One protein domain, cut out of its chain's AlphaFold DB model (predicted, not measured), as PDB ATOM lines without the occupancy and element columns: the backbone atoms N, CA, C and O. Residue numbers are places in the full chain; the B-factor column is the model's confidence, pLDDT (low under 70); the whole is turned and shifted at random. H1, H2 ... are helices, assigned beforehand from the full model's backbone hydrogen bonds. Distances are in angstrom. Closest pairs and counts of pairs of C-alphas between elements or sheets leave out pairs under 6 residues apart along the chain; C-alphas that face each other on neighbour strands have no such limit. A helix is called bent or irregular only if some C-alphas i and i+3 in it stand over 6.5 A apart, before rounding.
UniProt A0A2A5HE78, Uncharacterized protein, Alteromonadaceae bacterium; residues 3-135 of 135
ATOM      1  N   VAL A   3     626.117 399.290 471.760       48.66
ATOM      2  CA  VAL A   3     625.685 398.882 470.401       48.66
ATOM      3  C   VAL A   3     624.780 399.902 469.685       48.66
ATOM      4  O   VAL A   3     624.881 400.061 468.471       48.66
ATOM      5  N   LYS A   4     623.916 400.626 470.415       55.66
ATOM      6  CA  LYS A   4     623.026 401.640 469.814       55.66
ATOM      7  C   LYS A   4     623.804 402.811 469.218       55.66
ATOM      8  O   LYS A   4     623.538 403.183 468.082       55.66
ATOM      9  N   LEU A   5     624.807 403.303 469.948       61.22
ATOM     10  CA  LEU A   5     625.651 404.409 469.501       61.22
ATOM     11  C   LEU A   5     626.344 404.048 468.178       61.22
ATOM     12  O   LEU A   5     626.322 404.820 467.234       61.22
ATOM     13  N   HIS A   6     626.876 402.826 468.069       64.19
ATOM     14  CA  HIS A   6     627.607 402.375 466.880       64.19
ATOM     15  C   HIS A   6     626.716 402.243 465.638       64.19
ATOM     16  O   HIS A   6     627.172 402.541 464.538       64.19
ATOM     17  N   ARG A   7     625.449 401.834 465.791       65.56
ATOM     18  CA  ARG A   7     624.490 401.742 464.674       65.56
ATOM     19  C   ARG A   7     624.095 403.105 464.137       65.56
ATOM     20  O   ARG A   7     624.092 403.315 462.929       65.56
ATOM     21  N   GLU A   8     623.779 404.025 465.034       66.88
ATOM     22  CA  GLU A   8     623.386 405.374 464.654       66.88
ATOM     23  C   GLU A   8     624.561 406.140 464.038       66.88
ATOM     24  O   GLU A   8     624.420 406.782 462.997       66.88
ATOM     25  N   LEU A   9     625.755 405.969 464.611       67.50
ATOM     26  CA  LEU A   9     627.004 406.454 464.036       67.50
ATOM     27  C   LEU A   9     627.249 405.861 462.650       67.50
ATOM     28  O   LEU A   9     627.524 406.615 461.723       67.50
ATOM     29  N   ALA A  10     627.119 404.545 462.473       71.62
ATOM     30  CA  ALA A  10     627.290 403.913 461.169       71.62
ATOM     31  C   ALA A  10     626.299 404.473 460.139       71.62
ATOM     32  O   ALA A  10     626.696 404.772 459.015       71.62
ATOM     33  N   LEU A  11     625.035 404.682 460.523       73.19
ATOM     34  CA  LEU A  11     624.008 405.223 459.631       73.19
ATOM     35  C   LEU A  11     624.366 406.635 459.187       73.19
ATOM     36  O   LEU A  11     624.374 406.943 457.995       73.19
ATOM     37  N   LYS A  12     624.748 407.484 460.132       71.81
ATOM     38  CA  LYS A  12     625.078 408.872 459.832       71.81
ATOM     39  C   LYS A  12     626.399 408.986 459.067       71.81
ATOM     40  O   LYS A  12     626.465 409.744 458.106       71.81
ATOM     41  N   ILE A  13     627.400 408.159 459.384       72.94
ATOM     42  CA  ILE A  13     628.650 408.037 458.614       72.94
ATOM     43  C   ILE A  13     628.376 407.553 457.184       72.94
ATOM     44  O   ILE A  13     629.010 408.038 456.250       72.94
ATOM     45  N   SER A  14     627.429 406.634 456.991       74.56
ATOM     46  CA  SER A  14     627.062 406.136 455.657       74.56
ATOM     47  C   SER A  14     626.398 407.198 454.773       74.56
ATOM     48  O   SER A  14     626.474 407.102 453.551       74.56
ATOM     49  N   CYS A  15     625.771 408.208 455.392       73.88
ATOM     50  CA  CYS A  15     625.172 409.353 454.707       73.88
ATOM     51  C   CYS A  15     626.206 410.442 454.364       73.88
ATOM     52  O   CYS A  15     625.906 411.362 453.602       73.88
ATOM     53  N   LEU A  16     627.427 410.360 454.911       71.94
ATOM     54  CA  LEU A  16     628.513 411.277 454.576       71.94
ATOM     55  C   LEU A  16     629.138 410.940 453.221       71.94
ATOM     56  O   LEU A  16     629.074 409.819 452.718       71.94
ATOM     57  N   ARG A  17     629.829 411.921 452.632       69.75
ATOM     58  CA  ARG A  17     630.593 411.693 451.401       69.75
ATOM     59  C   ARG A  17     631.731 410.710 451.676       69.75
ATOM     60  O   ARG A  17     632.392 410.786 452.707       69.75
ATOM     61  N   GLY A  18     632.044 409.845 450.709       69.56
ATOM     62  CA  GLY A  18     633.047 408.782 450.883       69.56
ATOM     63  C   GLY A  18     634.444 409.254 451.328       69.56
ATOM     64  O   GLY A  18     635.187 408.482 451.931       69.56
ATOM     65  N   LYS A  19     634.809 410.522 451.083       71.69
ATOM     66  CA  LYS A  19     636.051 411.129 451.597       71.69
ATOM     67  C   LYS A  19     636.015 411.319 453.118       71.69
ATOM     68  O   LYS A  19     636.993 411.013 453.791       71.69
ATOM     69  N   ASP A  20     634.884 411.776 453.639       73.88
ATOM     70  CA  ASP A  20     634.666 412.048 455.059       73.88
ATOM     71  C   ASP A  20     634.501 410.741 455.842       73.88
ATOM     72  O   ASP A  20     635.103 410.563 456.900       73.88
ATOM     73  N   GLN A  21     633.791 409.771 455.258       74.69
ATOM     74  CA  GLN A  21     633.697 408.410 455.790       74.69
ATOM     75  C   GLN A  21     635.082 407.765 455.945       74.69
ATOM     76  O   GLN A  21     635.414 407.264 457.019       74.69
ATOM     77  N   LYS A  22     635.917 407.805 454.895       75.81
ATOM     78  CA  LYS A  22     637.289 407.270 454.954       75.81
ATOM     79  C   LYS A  22     638.153 407.999 455.977       75.81
ATOM     80  O   LYS A  22     638.984 407.366 456.620       75.81
ATOM     81  N   TRP A  23     637.963 409.308 456.133       81.12
ATOM     82  CA  TRP A  23     638.700 410.090 457.122       81.12
ATOM     83  C   TRP A  23     638.378 409.637 458.555       81.12
ATOM     84  O   TRP A  23     639.304 409.434 459.339       81.12
ATOM     85  N   ILE A  24     637.097 409.403 458.872       76.12
ATOM     86  CA  ILE A  24     636.677 408.893 460.188       76.12
ATOM     87  C   ILE A  24     637.198 407.464 460.396       76.12
ATOM     88  O   ILE A  24     637.814 407.188 461.422       76.12
ATOM     89  N   LEU A  25     637.014 406.577 459.409       75.88
ATOM     90  CA  LEU A  25     637.457 405.179 459.487       75.88
ATOM     91  C   LEU A  25     638.964 405.050 459.722       75.88
ATOM     92  O   LEU A  25     639.364 404.302 460.602       75.88
ATOM     93  N   ASN A  26     639.792 405.834 459.028       80.81
ATOM     94  CA  ASN A  26     641.249 405.800 459.205       80.81
ATOM     95  C   ASN A  26     641.728 406.289 460.581       80.81
ATOM     96  O   ASN A  26     642.895 406.092 460.923       80.81
ATOM     97  N   ARG A  27     640.881 406.986 461.344       74.31
ATOM     98  CA  ARG A  27     641.218 407.502 462.678       74.31
ATOM     99  C   ARG A  27     640.660 406.645 463.812       74.31
ATOM    100  O   ARG A  27     641.088 406.830 464.948       74.31
ATOM    101  N   LEU A  28     639.740 405.735 463.504       71.50
ATOM    102  CA  LEU A  28     639.195 404.763 464.444       71.50
ATOM    103  C   LEU A  28     640.203 403.638 464.697       71.50
ATOM    104  O   LEU A  28     640.990 403.279 463.818       71.50
ATOM    105  N   SER A  29     640.151 403.066 465.895       69.25
ATOM    106  CA  SER A  29     640.927 401.869 466.242       69.25
ATOM    107  C   SER A  29     640.493 400.650 465.412       69.25
ATOM    108  O   SER A  29     639.370 400.611 464.911       69.25
ATOM    109  N   GLU A  30     641.353 399.635 465.270       71.44
ATOM    110  CA  GLU A  30     641.002 398.414 464.520       71.44
ATOM    111  C   GLU A  30     639.743 397.727 465.070       71.44
ATOM    112  O   GLU A  30     638.920 397.248 464.295       71.44
ATOM    113  N   GLU A  31     639.531 397.726 466.389       67.88
ATOM    114  CA  GLU A  31     638.316 397.177 467.009       67.88
ATOM    115  C   GLU A  31     637.051 397.950 466.609       67.88
ATOM    116  O   GLU A  31     636.023 397.355 466.264       67.88
ATOM    117  N   GLU A  32     637.117 399.281 466.607       69.69
ATOM    118  CA  GLU A  32     635.992 400.121 466.197       69.69
ATOM    119  C   GLU A  32     635.737 400.018 464.692       69.69
ATOM    120  O   GLU A  32     634.581 399.936 464.276       69.69
ATOM    121  N   GLN A  33     636.791 399.951 463.874       73.94
ATOM    122  CA  GLN A  33     636.668 399.687 462.440       73.94
ATOM    123  C   GLN A  33     636.024 398.321 462.190       73.94
ATOM    124  O   GLN A  33     635.099 398.231 461.383       73.94
ATOM    125  N   ASN A  34     636.431 397.277 462.914       73.94
ATOM    126  CA  ASN A  34     635.837 395.942 462.814       73.94
ATOM    127  C   ASN A  34     634.373 395.911 463.269       73.94
ATOM    128  O   ASN A  34     633.599 395.097 462.770       73.94
ATOM    129  N   THR A  35     633.968 396.817 464.162       71.25
ATOM    130  CA  THR A  35     632.572 396.956 464.602       71.25
ATOM    131  C   THR A  35     631.733 397.786 463.623       71.25
ATOM    132  O   THR A  35     630.578 397.457 463.354       71.25
ATOM    133  N   LEU A  36     632.298 398.852 463.051       73.19
ATOM    134  CA  LEU A  36     631.602 399.774 462.145       73.19
ATOM    135  C   LEU A  36     631.526 399.260 460.708       73.19
ATOM    136  O   LEU A  36     630.526 399.490 460.037       73.19
ATOM    137  N   THR A  37     632.542 398.548 460.228       74.94
ATOM    138  CA  THR A  37     632.578 397.982 458.868       74.94
ATOM    139  C   THR A  37     631.377 397.078 458.554       74.94
ATOM    140  O   THR A  37     630.750 397.298 457.514       74.94
ATOM    141  N   PRO A  38     630.994 396.100 459.405       77.81
ATOM    142  CA  PRO A  38     629.814 395.278 459.147       77.81
ATOM    143  C   PRO A  38     628.520 396.093 459.212       77.81
ATOM    144  O   PRO A  38     627.647 395.879 458.380       77.81
ATOM    145  N   LEU A  39     628.415 397.080 460.110       77.81
ATOM    146  CA  LEU A  39     627.240 397.957 460.196       77.81
ATOM    147  C   LEU A  39     627.095 398.849 458.956       77.81
ATOM    148  O   LEU A  39     626.004 398.999 458.420       77.81
ATOM    149  N   LEU A  40     628.196 399.413 458.455       78.62
ATOM    150  CA  LEU A  40     628.217 400.207 457.223       78.62
ATOM    151  C   LEU A  40     627.843 399.372 455.994       78.62
ATOM    152  O   LEU A  40     627.189 399.881 455.077       78.62
ATOM    153  N   ARG A  41     628.257 398.098 455.979       79.38
ATOM    154  CA  ARG A  41     627.851 397.134 454.955       79.38
ATOM    155  C   ARG A  41     626.355 396.847 455.053       79.38
ATOM    156  O   ARG A  41     625.676 397.029 454.052       79.38
ATOM    157  N   GLU A  42     625.851 396.519 456.240       80.56
ATOM    158  CA  GLU A  42     624.425 396.269 456.499       80.56
ATOM    159  C   GLU A  42     623.565 397.469 456.067       80.56
ATOM    160  O   GLU A  42     622.600 397.318 455.330       80.56
ATOM    161  N   ILE A  43     623.965 398.691 456.421       81.06
ATOM    162  CA  ILE A  43     623.269 399.926 456.033       81.06
ATOM    163  C   ILE A  43     623.267 400.151 454.514       81.06
ATOM    164  O   ILE A  43     622.268 400.620 453.961       81.06
ATOM    165  N   SER A  44     624.367 399.815 453.833       78.38
ATOM    166  CA  SER A  44     624.450 399.900 452.370       78.38
ATOM    167  C   SER A  44     623.635 398.809 451.676       78.38
ATOM    168  O   SER A  44     623.028 399.076 450.643       78.38
ATOM    169  N   GLU A  45     623.606 397.597 452.233       80.69
ATOM    170  CA  GLU A  45     622.803 396.470 451.741       80.69
ATOM    171  C   GLU A  45     621.306 396.733 451.916       80.69
ATOM    172  O   GLU A  45     620.522 396.469 451.006       80.69
ATOM    173  N   LEU A  46     620.918 397.333 453.043       78.38
ATOM    174  CA  LEU A  46     619.555 397.793 453.308       78.38
ATOM    175  C   LEU A  46     619.175 399.041 452.496       78.38
ATOM    176  O   LEU A  46     618.013 399.440 452.495       78.38
ATOM    177  N   GLY A  47     620.135 399.680 451.821       77.25
ATOM    178  CA  GLY A  47     619.902 400.877 451.015       77.25
ATOM    179  C   GLY A  47     619.487 402.109 451.824       77.25
ATOM    180  O   GLY A  47     619.001 403.073 451.238       77.25
ATOM    181  N   LEU A  48     619.694 402.125 453.147       75.81
ATOM    182  CA  LEU A  48     619.274 403.248 454.000       75.81
ATOM    183  C   LEU A  48     620.061 404.526 453.672       75.81
ATOM    184  O   LEU A  48     619.541 405.627 453.799       75.81
ATOM    185  N   ASN A  49     621.293 404.382 453.178       70.06
ATOM    186  CA  ASN A  49     622.112 405.484 452.661       70.06
ATOM    187  C   ASN A  49     621.715 405.952 451.249       70.06
ATOM    188  O   ASN A  49     622.387 406.811 450.675       70.06
ATOM    189  N   ARG A  50     620.668 405.360 450.666       73.62
ATOM    190  CA  ARG A  50     620.057 405.748 449.386       73.62
ATOM    191  C   ARG A  50     618.601 406.178 449.550       73.62
ATOM    192  O   ARG A  50     618.038 406.713 448.600       73.62
ATOM    193  N   ASP A  51     618.007 405.953 450.722       78.06
ATOM    194  CA  ASP A  51     616.655 406.398 451.029       78.06
ATOM    195  C   ASP A  51     616.669 407.910 451.309       78.06
ATOM    196  O   ASP A  51     617.275 408.347 452.293       78.06
ATOM    197  N   PRO A  52     616.017 408.733 450.468       74.75
ATOM    198  CA  PRO A  52     616.006 410.178 450.642       74.75
ATOM    199  C   PRO A  52     615.343 410.609 451.953       74.75
ATOM    200  O   PRO A  52     615.734 411.631 452.494       74.75
ATOM    201  N   THR A  53     614.409 409.833 452.507       79.94
ATOM    202  CA  THR A  53     613.756 410.121 453.797       79.94
ATOM    203  C   THR A  53     614.734 409.962 454.954       79.94
ATOM    204  O   THR A  53     614.751 410.772 455.877       79.94
ATOM    205  N   ILE A  54     615.575 408.924 454.903       75.88
ATOM    206  CA  ILE A  54     616.591 408.672 455.931       75.88
ATOM    207  C   ILE A  54     617.733 409.667 455.796       75.88
ATOM    208  O   ILE A  54     618.158 410.239 456.798       75.88
ATOM    209  N   ILE A  55     618.197 409.911 454.569       76.06
ATOM    210  CA  ILE A  55     619.212 410.930 454.301       76.06
ATOM    211  C   ILE A  55     618.707 412.291 454.774       76.06
ATOM    212  O   ILE A  55     619.447 412.988 455.456       76.06
ATOM    213  N   ASP A  56     617.466 412.666 454.467       74.38
ATOM    214  CA  ASP A  56     616.903 413.952 454.878       74.38
ATOM    215  C   ASP A  56     616.732 414.043 456.396       74.38
ATOM    216  O   ASP A  56     617.139 415.037 456.986       74.38
ATOM    217  N   ALA A  57     616.253 412.989 457.064       72.81
ATOM    218  CA  ALA A  57     616.166 412.956 458.524       72.81
ATOM    219  C   ALA A  57     617.549 413.093 459.190       72.81
ATOM    220  O   ALA A  57     617.730 413.886 460.119       72.81
ATOM    221  N   VAL A  58     618.548 412.366 458.682       71.12
ATOM    222  CA  VAL A  58     619.935 412.424 459.162       71.12
ATOM    223  C   VAL A  58     620.546 413.801 458.900       71.12
ATOM    224  O   VAL A  58     621.131 414.403 459.800       71.12
ATOM    225  N   MET A  59     620.398 414.324 457.687       69.94
ATOM    226  CA  MET A  59     620.968 415.609 457.286       69.94
ATOM    227  C   MET A  59     620.252 416.779 457.955       69.94
ATOM    228  O   MET A  59     620.912 417.755 458.290       69.94
ATOM    229  N   SER A  60     618.951 416.685 458.218       69.06
ATOM    230  CA  SER A  60     618.193 417.678 458.984       69.06
ATOM    231  C   SER A  60     618.646 417.730 460.443       69.06
ATOM    232  O   SER A  60     618.820 418.827 460.978       69.06
ATOM    233  N   SER A  61     618.940 416.580 461.062       65.94
ATOM    234  CA  SER A  61     619.560 416.545 462.395       65.94
ATOM    235  C   SER A  61     620.953 417.206 462.400       65.94
ATOM    236  O   SER A  61     621.288 417.987 463.292       65.94
ATOM    237  N   ILE A  62     621.747 416.989 461.345       64.44
ATOM    238  CA  ILE A  62     623.091 417.576 461.203       64.44
ATOM    239  C   ILE A  62     623.040 419.087 460.903       64.44
ATOM    240  O   ILE A  62     623.812 419.865 461.469       64.44
ATOM    241  N   ASN A  63     622.144 419.519 460.014       61.50
ATOM    242  CA  ASN A  63     622.054 420.896 459.519       61.50
ATOM    243  C   ASN A  63     621.447 421.868 460.537       61.50
ATOM    244  O   ASN A  63     621.656 423.074 460.413       61.50
ATOM    245  N   GLY A  64     620.747 421.374 461.563       58.75
ATOM    246  CA  GLY A  64     620.255 422.200 462.669       58.75
ATOM    247  C   GLY A  64     621.365 422.835 463.522       58.75
ATOM    248  O   GLY A  64     621.089 423.729 464.329       58.75
ATOM    249  N   ILE A  65     622.623 422.406 463.355       60.84
ATOM    250  CA  ILE A  65     623.770 422.911 464.114       60.84
ATOM    251  C   ILE A  65     624.520 423.973 463.310       60.84
ATOM    252  O   ILE A  65     625.302 423.685 462.402       60.84
ATOM    253  N   GLU A  66     624.319 425.234 463.687       57.69
ATOM    254  CA  GLU A  66     625.088 426.341 463.125       57.69
ATOM    255  C   GLU A  66     626.566 426.270 463.536       57.69
ATOM    256  O   GLU A  66     626.904 426.055 464.700       57.69
ATOM    257  N   GLU A  67     627.460 426.502 462.572       54.25
ATOM    258  CA  GLU A  67     628.925 426.466 462.737       54.25
ATOM    259  C   GLU A  67     629.408 427.440 463.825       54.25
ATOM    260  O   GLU A  67     630.300 427.134 464.611       54.25
ATOM    261  N   SER A  68     628.736 428.585 463.934       52.00
ATOM    262  CA  SER A  68     628.935 429.635 464.939       52.00
ATOM    263  C   SER A  68     628.515 429.226 466.365       52.00
ATOM    264  O   SER A  68     628.859 429.912 467.333       52.00
ATOM    265  N   LYS A  69     627.812 428.094 466.527       54.38
ATOM    266  CA  LYS A  69     627.412 427.504 467.820       54.38
ATOM    267  C   LYS A  69     628.254 426.283 468.223       54.38
ATOM    268  O   LYS A  69     627.957 425.664 469.250       54.38
ATOM    269  N   LEU A  70     629.307 425.937 467.472       63.72
ATOM    270  CA  LEU A  70     630.305 424.927 467.860       63.72
ATOM    271  C   LEU A  70     631.164 425.462 469.024       63.72
ATOM    272  O   LEU A  70     632.311 425.858 468.853       63.72
ATOM    273  N   GLN A  71     630.570 425.515 470.212       69.06
ATOM    274  CA  GLN A  71     631.171 426.025 471.443       69.06
ATOM    275  C   GLN A  71     631.128 424.949 472.523       69.06
ATOM    276  O   GLN A  71     630.337 423.997 472.452       69.06
ATOM    277  N   ALA A  72     631.925 425.119 473.577       70.75
ATOM    278  CA  ALA A  72     631.874 424.216 474.725       70.75
ATOM    279  C   ALA A  72     630.464 424.067 475.312       70.75
ATOM    280  O   ALA A  72     630.118 422.987 475.782       70.75
ATOM    281  N   SER A  73     629.612 425.093 475.241       73.38
ATOM    282  CA  SER A  73     628.222 425.018 475.707       73.38
ATOM    283  C   SER A  73     627.425 423.883 475.046       73.38
ATOM    284  O   SER A  73     626.647 423.219 475.735       73.38
ATOM    285  N   THR A  74     627.672 423.590 473.768       76.00
ATOM    286  CA  THR A  74     627.027 422.501 473.022       76.00
ATOM    287  C   THR A  74     627.528 421.137 473.494       76.00
ATOM    288  O   THR A  74     626.724 420.294 473.885       76.00
ATOM    289  N   LEU A  75     628.848 420.953 473.613       76.56
ATOM    290  CA  LEU A  75     629.422 419.729 474.197       76.56
ATOM    291  C   LEU A  75     629.025 419.516 475.652       76.56
ATOM    292  O   LEU A  75     628.901 418.390 476.118       76.56
ATOM    293  N   SER A  76     628.788 420.599 476.384       78.06
ATOM    294  CA  SER A  76     628.379 420.537 477.778       78.06
ATOM    295  C   SER A  76     626.989 419.915 477.977       78.06
ATOM    296  O   SER A  76     626.663 419.572 479.118       78.06
ATOM    297  N   LYS A  77     626.198 419.788 476.899       77.56
ATOM    298  CA  LYS A  77     624.881 419.133 476.860       77.56
ATOM    299  C   LYS A  77     624.962 417.640 476.529       77.56
ATOM    300  O   LYS A  77     624.000 416.930 476.805       77.56
ATOM    301  N   VAL A  78     626.094 417.165 476.004       76.12
ATOM    302  CA  VAL A  78     626.347 415.749 475.705       76.12
ATOM    303  C   VAL A  78     626.551 415.002 477.021       76.12
ATOM    304  O   VAL A  78     627.656 414.941 477.559       76.12
ATOM    305  N   LYS A  79     625.466 414.474 477.590       73.19
ATOM    306  CA  LYS A  79     625.498 413.801 478.899       73.19
ATOM    307  C   LYS A  79     626.324 412.519 478.874       73.19
ATOM    308  O   LYS A  79     626.977 412.212 479.867       73.19
ATOM    309  N   ASP A  80     626.338 411.828 477.740       74.94
ATOM    310  CA  ASP A  80     627.048 410.562 477.567       74.94
ATOM    311  C   ASP A  80     628.523 410.717 477.197       74.94
ATOM    312  O   ASP A  80     629.227 409.716 477.098       74.94
ATOM    313  N   LEU A  81     629.034 411.951 477.081       77.44
ATOM    314  CA  LEU A  81     630.435 412.224 476.754       77.44
ATOM    315  C   LEU A  81     631.436 411.391 477.579       77.44
ATOM    316  O   LEU A  81     632.309 410.785 476.968       77.44
ATOM    317  N   PRO A  82     631.342 411.286 478.924       77.94
ATOM    318  CA  PRO A  82     632.299 410.499 479.707       77.94
ATOM    319  C   PRO A  82     632.171 408.981 479.503       77.94
ATOM    320  O   PRO A  82     633.121 408.257 479.791       77.94
ATOM    321  N   ASN A  83     631.028 408.500 479.006       77.00
ATOM    322  CA  ASN A  83     630.775 407.081 478.738       77.00
ATOM    323  C   ASN A  83     631.127 406.679 477.296       77.00
ATOM    324  O   ASN A  83     631.120 405.490 476.972       77.00
ATOM    325  N   MET A  84     631.412 407.647 476.421       74.12
ATOM    326  CA  MET A  84     631.821 407.378 475.045       74.12
ATOM    327  C   MET A  84     633.254 406.829 474.984       74.12
ATOM    328  O   MET A  84     634.067 407.153 475.850       74.12
ATOM    329  N   PRO A  85     633.609 406.049 473.949       73.69
ATOM    330  CA  PRO A  85     634.993 405.638 473.721       73.69
ATOM    331  C   PRO A  85     635.947 406.836 473.613       73.69
ATOM    332  O   PRO A  85     635.573 407.907 473.130       73.69
ATOM    333  N   GLN A  86     637.201 406.648 474.031       75.38
ATOM    334  CA  GLN A  86     638.227 407.701 474.084       75.38
ATOM    335  C   GLN A  86     638.434 408.410 472.740       75.38
ATOM    336  O   GLN A  86     638.646 409.624 472.714       75.38
ATOM    337  N   PHE A  87     638.301 407.678 471.631       77.69
ATOM    338  CA  PHE A  87     638.285 408.240 470.284       77.69
ATOM    339  C   PHE A  87     637.216 409.334 470.140       77.69
ATOM    340  O   PHE A  87     637.540 410.473 469.810       77.69
ATOM    341  N   TRP A  88     635.956 409.023 470.458       77.00
ATOM    342  CA  TRP A  88     634.829 409.949 470.327       77.00
ATOM    343  C   TRP A  88     634.960 411.149 471.247       77.00
ATOM    344  O   TRP A  88     634.705 412.276 470.827       77.00
ATOM    345  N   GLN A  89     635.430 410.940 472.474       81.00
ATOM    346  CA  GLN A  89     635.689 412.052 473.381       81.00
ATOM    347  C   GLN A  89     636.770 412.995 472.820       81.00
ATOM    348  O   GLN A  89     636.636 414.219 472.891       81.00
ATOM    349  N   SER A  90     637.825 412.434 472.224       81.38
ATOM    350  CA  SER A  90     638.925 413.188 471.608       81.38
ATOM    351  C   SER A  90     638.488 413.926 470.345       81.38
ATOM    352  O   SER A  90     638.860 415.083 470.144       81.38
ATOM    353  N   LEU A  91     637.663 413.278 469.524       78.88
ATOM    354  CA  LEU A  91     637.069 413.829 468.311       78.88
ATOM    355  C   LEU A  91     636.135 415.005 468.638       78.88
ATOM    356  O   LEU A  91     636.229 416.077 468.042       78.88
ATOM    357  N   LEU A  92     635.281 414.834 469.645       80.06
ATOM    358  CA  LEU A  92     634.350 415.857 470.110       80.06
ATOM    359  C   LEU A  92     635.084 417.071 470.677       80.06
ATOM    360  O   LEU A  92     634.794 418.203 470.292       80.06
ATOM    361  N   LEU A  93     636.107 416.860 471.507       82.00
ATOM    362  CA  LEU A  93     636.970 417.948 471.977       82.00
ATOM    363  C   LEU A  93     637.691 418.670 470.830       82.00
ATOM    364  O   LEU A  93     637.923 419.877 470.920       82.00
ATOM    365  N   GLY A  94     638.028 417.956 469.759       81.25
ATOM    366  CA  GLY A  94     638.596 418.512 468.533       81.25
ATOM    367  C   GLY A  94     637.670 419.474 467.786       81.25
ATOM    368  O   GLY A  94     638.140 420.369 467.079       81.25
ATOM    369  N   CYS A  95     636.356 419.335 467.983       79.12
ATOM    370  CA  CYS A  95     635.343 420.163 467.331       79.12
ATOM    371  C   CYS A  95     635.166 421.547 467.979       79.12
ATOM    372  O   CYS A  95     634.622 422.434 467.324       79.12
ATOM    373  N   ILE A  96     635.641 421.751 469.214       81.38
ATOM    374  CA  ILE A  96     635.574 423.038 469.933       81.38
ATOM    375  C   ILE A  96     636.937 423.727 470.050       81.38
ATOM    376  O   ILE A  96     637.999 423.114 469.863       81.38
ATOM    377  N   GLU A  97     636.914 425.015 470.401       80.38
ATOM    378  CA  GLU A  97     638.125 425.813 470.551       80.38
ATOM    379  C   GLU A  97     639.043 425.285 471.658       80.38
ATOM    380  O   GLU A  97     638.612 424.916 472.755       80.38
ATOM    381  N   LYS A  98     640.356 425.325 471.401       80.88
ATOM    382  CA  LYS A  98     641.392 424.789 472.298       80.88
ATOM    383  C   LYS A  98     641.310 425.347 473.722       80.88
ATOM    384  O   LYS A  98     641.506 424.595 474.676       80.88
ATOM    385  N   ARG A  99     640.966 426.634 473.863       81.06
ATOM    386  CA  ARG A  99     640.792 427.310 475.161       81.06
ATOM    387  C   ARG A  99     639.629 426.750 475.984       81.06
ATOM    388  O   ARG A  99     639.701 426.740 477.207       81.06
ATOM    389  N   GLU A 100     638.583 426.248 475.331       82.50
ATOM    390  CA  GLU A 100     637.383 425.755 476.008       82.50
ATOM    391  C   GLU A 100     637.475 424.263 476.371       82.50
ATOM    392  O   GLU A 100     636.781 423.789 477.277       82.50
ATOM    393  N   ARG A 101     638.372 423.514 475.713       85.12
ATOM    394  CA  ARG A 101     638.573 422.073 475.952       85.12
ATOM    395  C   ARG A 101     638.884 421.759 477.410       85.12
ATOM    396  O   ARG A 101     638.386 420.769 477.934       85.12
ATOM    397  N   ALA A 102     639.686 422.592 478.076       82.44
ATOM    398  CA  ALA A 102     640.034 422.401 479.484       82.44
ATOM    399  C   ALA A 102     638.795 422.455 480.395       82.44
ATOM    400  O   ALA A 102     638.674 421.653 481.322       82.44
ATOM    401  N   SER A 103     637.847 423.347 480.095       85.12
ATOM    402  CA  SER A 103     636.588 423.476 480.832       85.12
ATOM    403  C   SER A 103     635.703 422.242 480.661       85.12
ATOM    404  O   SER A 103     635.158 421.743 481.645       85.12
ATOM    405  N   ILE A 104     635.613 421.693 479.445       86.06
ATOM    406  CA  ILE A 104     634.850 420.462 479.172       86.06
ATOM    407  C   ILE A 104     635.505 419.234 479.803       86.06
ATOM    408  O   ILE A 104     634.819 418.467 480.479       86.06
ATOM    409  N   LYS A 105     636.831 419.086 479.678       85.31
ATOM    410  CA  LYS A 105     637.575 418.010 480.351       85.31
ATOM    411  C   LYS A 105     637.349 418.039 481.859       85.31
ATOM    412  O   LYS A 105     637.078 416.998 482.446       85.31
ATOM    413  N   ARG A 106     637.396 419.226 482.476       85.19
ATOM    414  CA  ARG A 106     637.133 419.393 483.911       85.19
ATOM    415  C   ARG A 106     635.684 419.064 484.273       85.19
ATOM    416  O   ARG A 106     635.471 418.379 485.265       85.19
ATOM    417  N   LYS A 107     634.707 419.512 483.475       84.62
ATOM    418  CA  LYS A 107     633.274 419.270 483.719       84.62
ATOM    419  C   LYS A 107     632.930 417.778 483.736       84.62
ATOM    420  O   LYS A 107     632.169 417.350 484.593       84.62
ATOM    421  N   PHE A 108     633.479 417.011 482.797       83.88
ATOM    422  CA  PHE A 108     633.160 415.588 482.633       83.88
ATOM    423  C   PHE A 108     634.233 414.637 483.186       83.88
ATOM    424  O   PHE A 108     634.089 413.425 483.065       83.88
ATOM    425  N   GLY A 109     635.313 415.157 483.778       83.50
ATOM    426  CA  GLY A 109     636.404 414.339 484.315       83.50
ATOM    427  C   GLY A 109     637.184 413.550 483.256       83.50
ATOM    428  O   GLY A 109     637.724 412.487 483.561       83.50
ATOM    429  N   LEU A 110     637.245 414.041 482.012       83.38
ATOM    430  CA  LEU A 110     637.865 413.319 480.896       83.38
ATOM    431  C   LEU A 110     639.391 413.270 481.055       83.38
ATOM    432  O   LEU A 110     640.046 414.310 481.155       83.38
ATOM    433  N   LYS A 111     639.970 412.065 480.993       79.81
ATOM    434  CA  LYS A 111     641.421 411.822 481.116       79.81
ATOM    435  C   LYS A 111     642.144 411.739 479.766       79.81
ATOM    436  O   LYS A 111     643.101 410.995 479.615       79.81
ATOM    437  N   ILE A 112     641.688 412.504 478.779       77.12
ATOM    438  CA  ILE A 112     642.266 412.481 477.430       77.12
ATOM    439  C   ILE A 112     643.498 413.386 477.403       77.12
ATOM    440  O   ILE A 112     643.366 414.594 477.675       77.12
ATOM    441  N   PRO A 113     644.683 412.874 477.050       73.81
ATOM    442  CA  PRO A 113     645.865 413.708 476.924       73.81
ATOM    443  C   PRO A 113     645.708 414.687 475.743       73.81
ATOM    444  O   PRO A 113     645.048 414.390 474.750       73.81
ATOM    445  N   PRO A 114     646.257 415.909 475.835       65.44
ATOM    446  CA  PRO A 114     646.068 416.943 474.811       65.44
ATOM    447  C   PRO A 114     646.574 416.531 473.421       65.44
ATOM    448  O   PRO A 114     646.010 416.985 472.434       65.44
ATOM    449  N   GLN A 115     647.576 415.654 473.356       66.81
ATOM    450  CA  GLN A 115     648.156 415.107 472.124       66.81
ATOM    451  C   GLN A 115     647.264 414.099 471.385       66.81
ATOM    452  O   GLN A 115     647.488 413.845 470.209       66.81
ATOM    453  N   GLU A 116     646.251 413.544 472.050       72.19
ATOM    454  CA  GLU A 116     645.286 412.632 471.421       72.19
ATOM    455  C   GLU A 116     644.030 413.353 470.927       72.19
ATOM    456  O   GLU A 116     643.200 412.760 470.242       72.19
ATOM    457  N   VAL A 117     643.883 414.645 471.244       77.62
ATOM    458  CA  VAL A 117     642.772 415.443 470.725       77.62
ATOM    459  C   VAL A 117     642.947 415.610 469.221       77.62
ATOM    460  O   VAL A 117     643.969 416.108 468.754       77.62
ATOM    461  N   ILE A 118     641.930 415.218 468.460       78.38
ATOM    462  CA  ILE A 118     641.978 415.231 467.000       78.38
ATOM    463  C   ILE A 118     641.735 416.670 466.528       78.38
ATOM    464  O   ILE A 118     640.608 417.148 466.570       78.38
ATOM    465  N   GLU A 119     642.783 417.399 466.134       70.44
ATOM    466  CA  GLU A 119     642.667 418.823 465.760       70.44
ATOM    467  C   GLU A 119     642.327 419.037 464.267       70.44
ATOM    468  O   GLU A 119     641.614 419.985 463.934       70.44
ATOM    469  N   ASP A 120     642.738 418.120 463.384       73.06
ATOM    470  CA  ASP A 120     642.589 418.224 461.919       73.06
ATOM    471  C   ASP A 120     641.231 417.735 461.391       73.06
ATOM    472  O   ASP A 120     641.149 417.029 460.382       73.06
ATOM    473  N   ILE A 121     640.147 418.068 462.090       74.62
ATOM    474  CA  ILE A 121     638.795 417.673 461.682       74.62
ATOM    475  C   ILE A 121     638.337 418.580 460.533       74.62
ATOM    476  O   ILE A 121     638.276 419.802 460.729       74.62
ATOM    477  N   PRO A 122     637.966 418.027 459.361       72.12
ATOM    478  CA  PRO A 122     637.383 418.804 458.276       72.12
ATOM    479  C   PRO A 122     636.207 419.662 458.778       72.12
ATOM    480  O   PRO A 122     635.360 419.145 459.506       72.12
ATOM    481  N   PRO A 123     636.107 420.951 458.401       67.62
ATOM    482  CA  PRO A 123     635.044 421.837 458.889       67.62
ATOM    483  C   PRO A 123     633.636 421.270 458.668       67.62
ATOM    484  O   PRO A 123     632.810 421.284 459.578       67.62
ATOM    485  N   ALA A 124     633.415 420.651 457.503       66.56
ATOM    486  CA  ALA A 124     632.168 419.972 457.158       66.56
ATOM    487  C   ALA A 124     631.811 418.829 458.129       66.56
ATOM    488  O   ALA A 124     630.636 418.603 458.401       66.56
ATOM    489  N   LEU A 125     632.815 418.147 458.690       70.88
ATOM    490  CA  LEU A 125     632.636 417.043 459.632       70.88
ATOM    491  C   LEU A 125     632.387 417.502 461.067       70.88
ATOM    492  O   LEU A 125     631.729 416.783 461.816       70.88
ATOM    493  N   LYS A 126     632.874 418.683 461.471       73.62
ATOM    494  CA  LYS A 126     632.707 419.175 462.851       73.62
ATOM    495  C   LYS A 126     631.235 419.282 463.245       73.62
ATOM    496  O   LYS A 126     630.868 418.850 464.334       73.62
ATOM    497  N   LYS A 127     630.386 419.798 462.348       71.81
ATOM    498  CA  LYS A 127     628.930 419.874 462.568       71.81
ATOM    499  C   LYS A 127     628.321 418.497 462.763       71.81
ATOM    500  O   LYS A 127     627.621 418.280 463.746       71.81
ATOM    501  N   THR A 128     628.639 417.573 461.856       69.62
ATOM    502  CA  THR A 128     628.163 416.194 461.932       69.62
ATOM    503  C   THR A 128     628.559 415.583 463.262       69.62
ATOM    504  O   THR A 128     627.692 415.138 463.994       69.62
ATOM    505  N   ILE A 129     629.840 415.627 463.623       72.62
ATOM    506  CA  ILE A 129     630.361 414.995 464.837       72.62
ATOM    507  C   ILE A 129     629.672 415.519 466.098       72.62
ATOM    508  O   ILE A 129     629.334 414.725 466.972       72.62
ATOM    509  N   ILE A 130     629.429 416.827 466.195       70.31
ATOM    510  CA  ILE A 130     628.700 417.377 467.341       70.31
ATOM    511  C   ILE A 130     627.231 416.936 467.325       70.31
ATOM    512  O   ILE A 130     626.737 416.533 468.375       70.31
ATOM    513  N   ALA A 131     626.566 416.931 466.163       68.25
ATOM    514  CA  ALA A 131     625.188 416.445 466.035       68.25
ATOM    515  C   ALA A 131     625.046 414.991 466.489       68.25
ATOM    516  O   ALA A 131     624.119 414.666 467.221       68.25
ATOM    517  N   LEU A 132     626.024 414.145 466.145       65.56
ATOM    518  CA  LEU A 132     626.086 412.746 466.581       65.56
ATOM    519  C   LEU A 132     626.096 412.582 468.097       65.56
ATOM    520  O   LEU A 132     625.672 411.546 468.593       65.56
ATOM    521  N   ALA A 133     626.628 413.564 468.817       66.25
ATOM    522  CA  ALA A 133     626.808 413.471 470.254       66.25
ATOM    523  C   ALA A 133     625.687 414.147 471.051       66.25
ATOM    524  O   ALA A 133     625.526 413.849 472.228       66.25
ATOM    525  N   THR A 134     624.948 415.086 470.460       62.53
ATOM    526  CA  THR A 134     623.930 415.875 471.176       62.53
ATOM    527  C   THR A 134     622.513 415.297 471.157       62.53
ATOM    528  O   THR A 134     621.651 415.897 471.799       62.53
ATOM    529  N   GLU A 135     622.273 414.189 470.451       55.47
ATOM    530  CA  GLU A 135     620.978 413.480 470.407       55.47
ATOM    531  C   GLU A 135     620.792 412.460 471.539       55.47
ATOM    532  O   GLU A 135     621.786 411.810 471.937       55.47
TER     533      GLU A 135
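AT A GLANCE: This is residues 3 to 135 of the 135 residues of an uncharacterized protein of Alteromonadaceae bacterium (UniProt A0A2A5HE78). The last helix, H8, sits in the middle of a body of helices, with H1, H2, H3 and H4 towards one end and the short H5 with H6 and H7 towards the other. H3 crosses H1 on the side away from H8, and the end of H4 packs crosswise on H8. The printed part has 133 residues with eight named helices, H1 to H8 in chain order, and no named strand, and its class is all helix. It is compact, with a radius of gyration of the C-alphas of 14.4 A and spans of 42 by 31 by 24 A.

IN THESE COORDINATES: H1 covers residues 3 to 14, 16.5 A long, and begins with C-alpha 3 at (625.685, 398.882, 470.401). H2 is residues 18 to 25. H3, residues 30 to 45, is the longest helix at 22.3 A, and its C-alpha 45 is at (622.803, 396.470, 451.741). H4 is residues 52 to 63, 15.2 A long, and H5 is residues 72 to 75. H6 is residues 86 to 95. H7, residues 98 to 108, is 16.1 A long and only just irregular, with C-alphas 99 and 102 6.6 A apart. H8, residues 123 to 134, is 17.6 A long and ends with C-alpha 134 at (623.930, 415.875, 471.176).

HOW THE PARTS SIT: H8 is the hub, touching three helices. It touches H6 at a steep tilt of 56 degrees, opposite ways, the closest C-alphas being those of Cys 95 and Lys 126, 5.3 A apart. Residues 61 to 63 of H4 touch residues 127 to 132 of H8, about perpendicular at 86 degrees, with the C-alphas of Ile 62 and Thr 128 closest at 5.3 A. H5 touches residues 130 to 134 of H8, closest at the C-alphas of Leu 75 and Ile 130, 7.3 A. H5 also touches H7, at the C-alphas of Ala 72 and Glu 100, 5.9 A. H1 is close to H8 but not clearly touching, with the C-alphas of Leu 9 and Leu 132 closest at 6.8 A. H1 touches H3 at a steep tilt of 63 degrees, the same way, with the C-alphas of Ala 10 and Leu 40 closest at 5.5 A. H2 touches no helix but is near H1, H3 and H8. H3 and H8 are apart. Every O i to N i+4 pair is within hydrogen-bond range in H1, H2, H4 and H6, against 10 of 12 in H3, 5 of 7 in H7 and 6 of 8 in H8, while H5 is too short for such a pair.

THE WHOLE: The two C-alphas farthest apart, those of Glu 45 and Arg 99, are 42.7 A apart. The printed part has no cut. The link from H7 to H8, residues 109 to 122, is long. Mean pLDDT of the printed part is 73.4, and 35 residues are under 70, among them residues 3 to 9, 59 to 71 and 131 to 135.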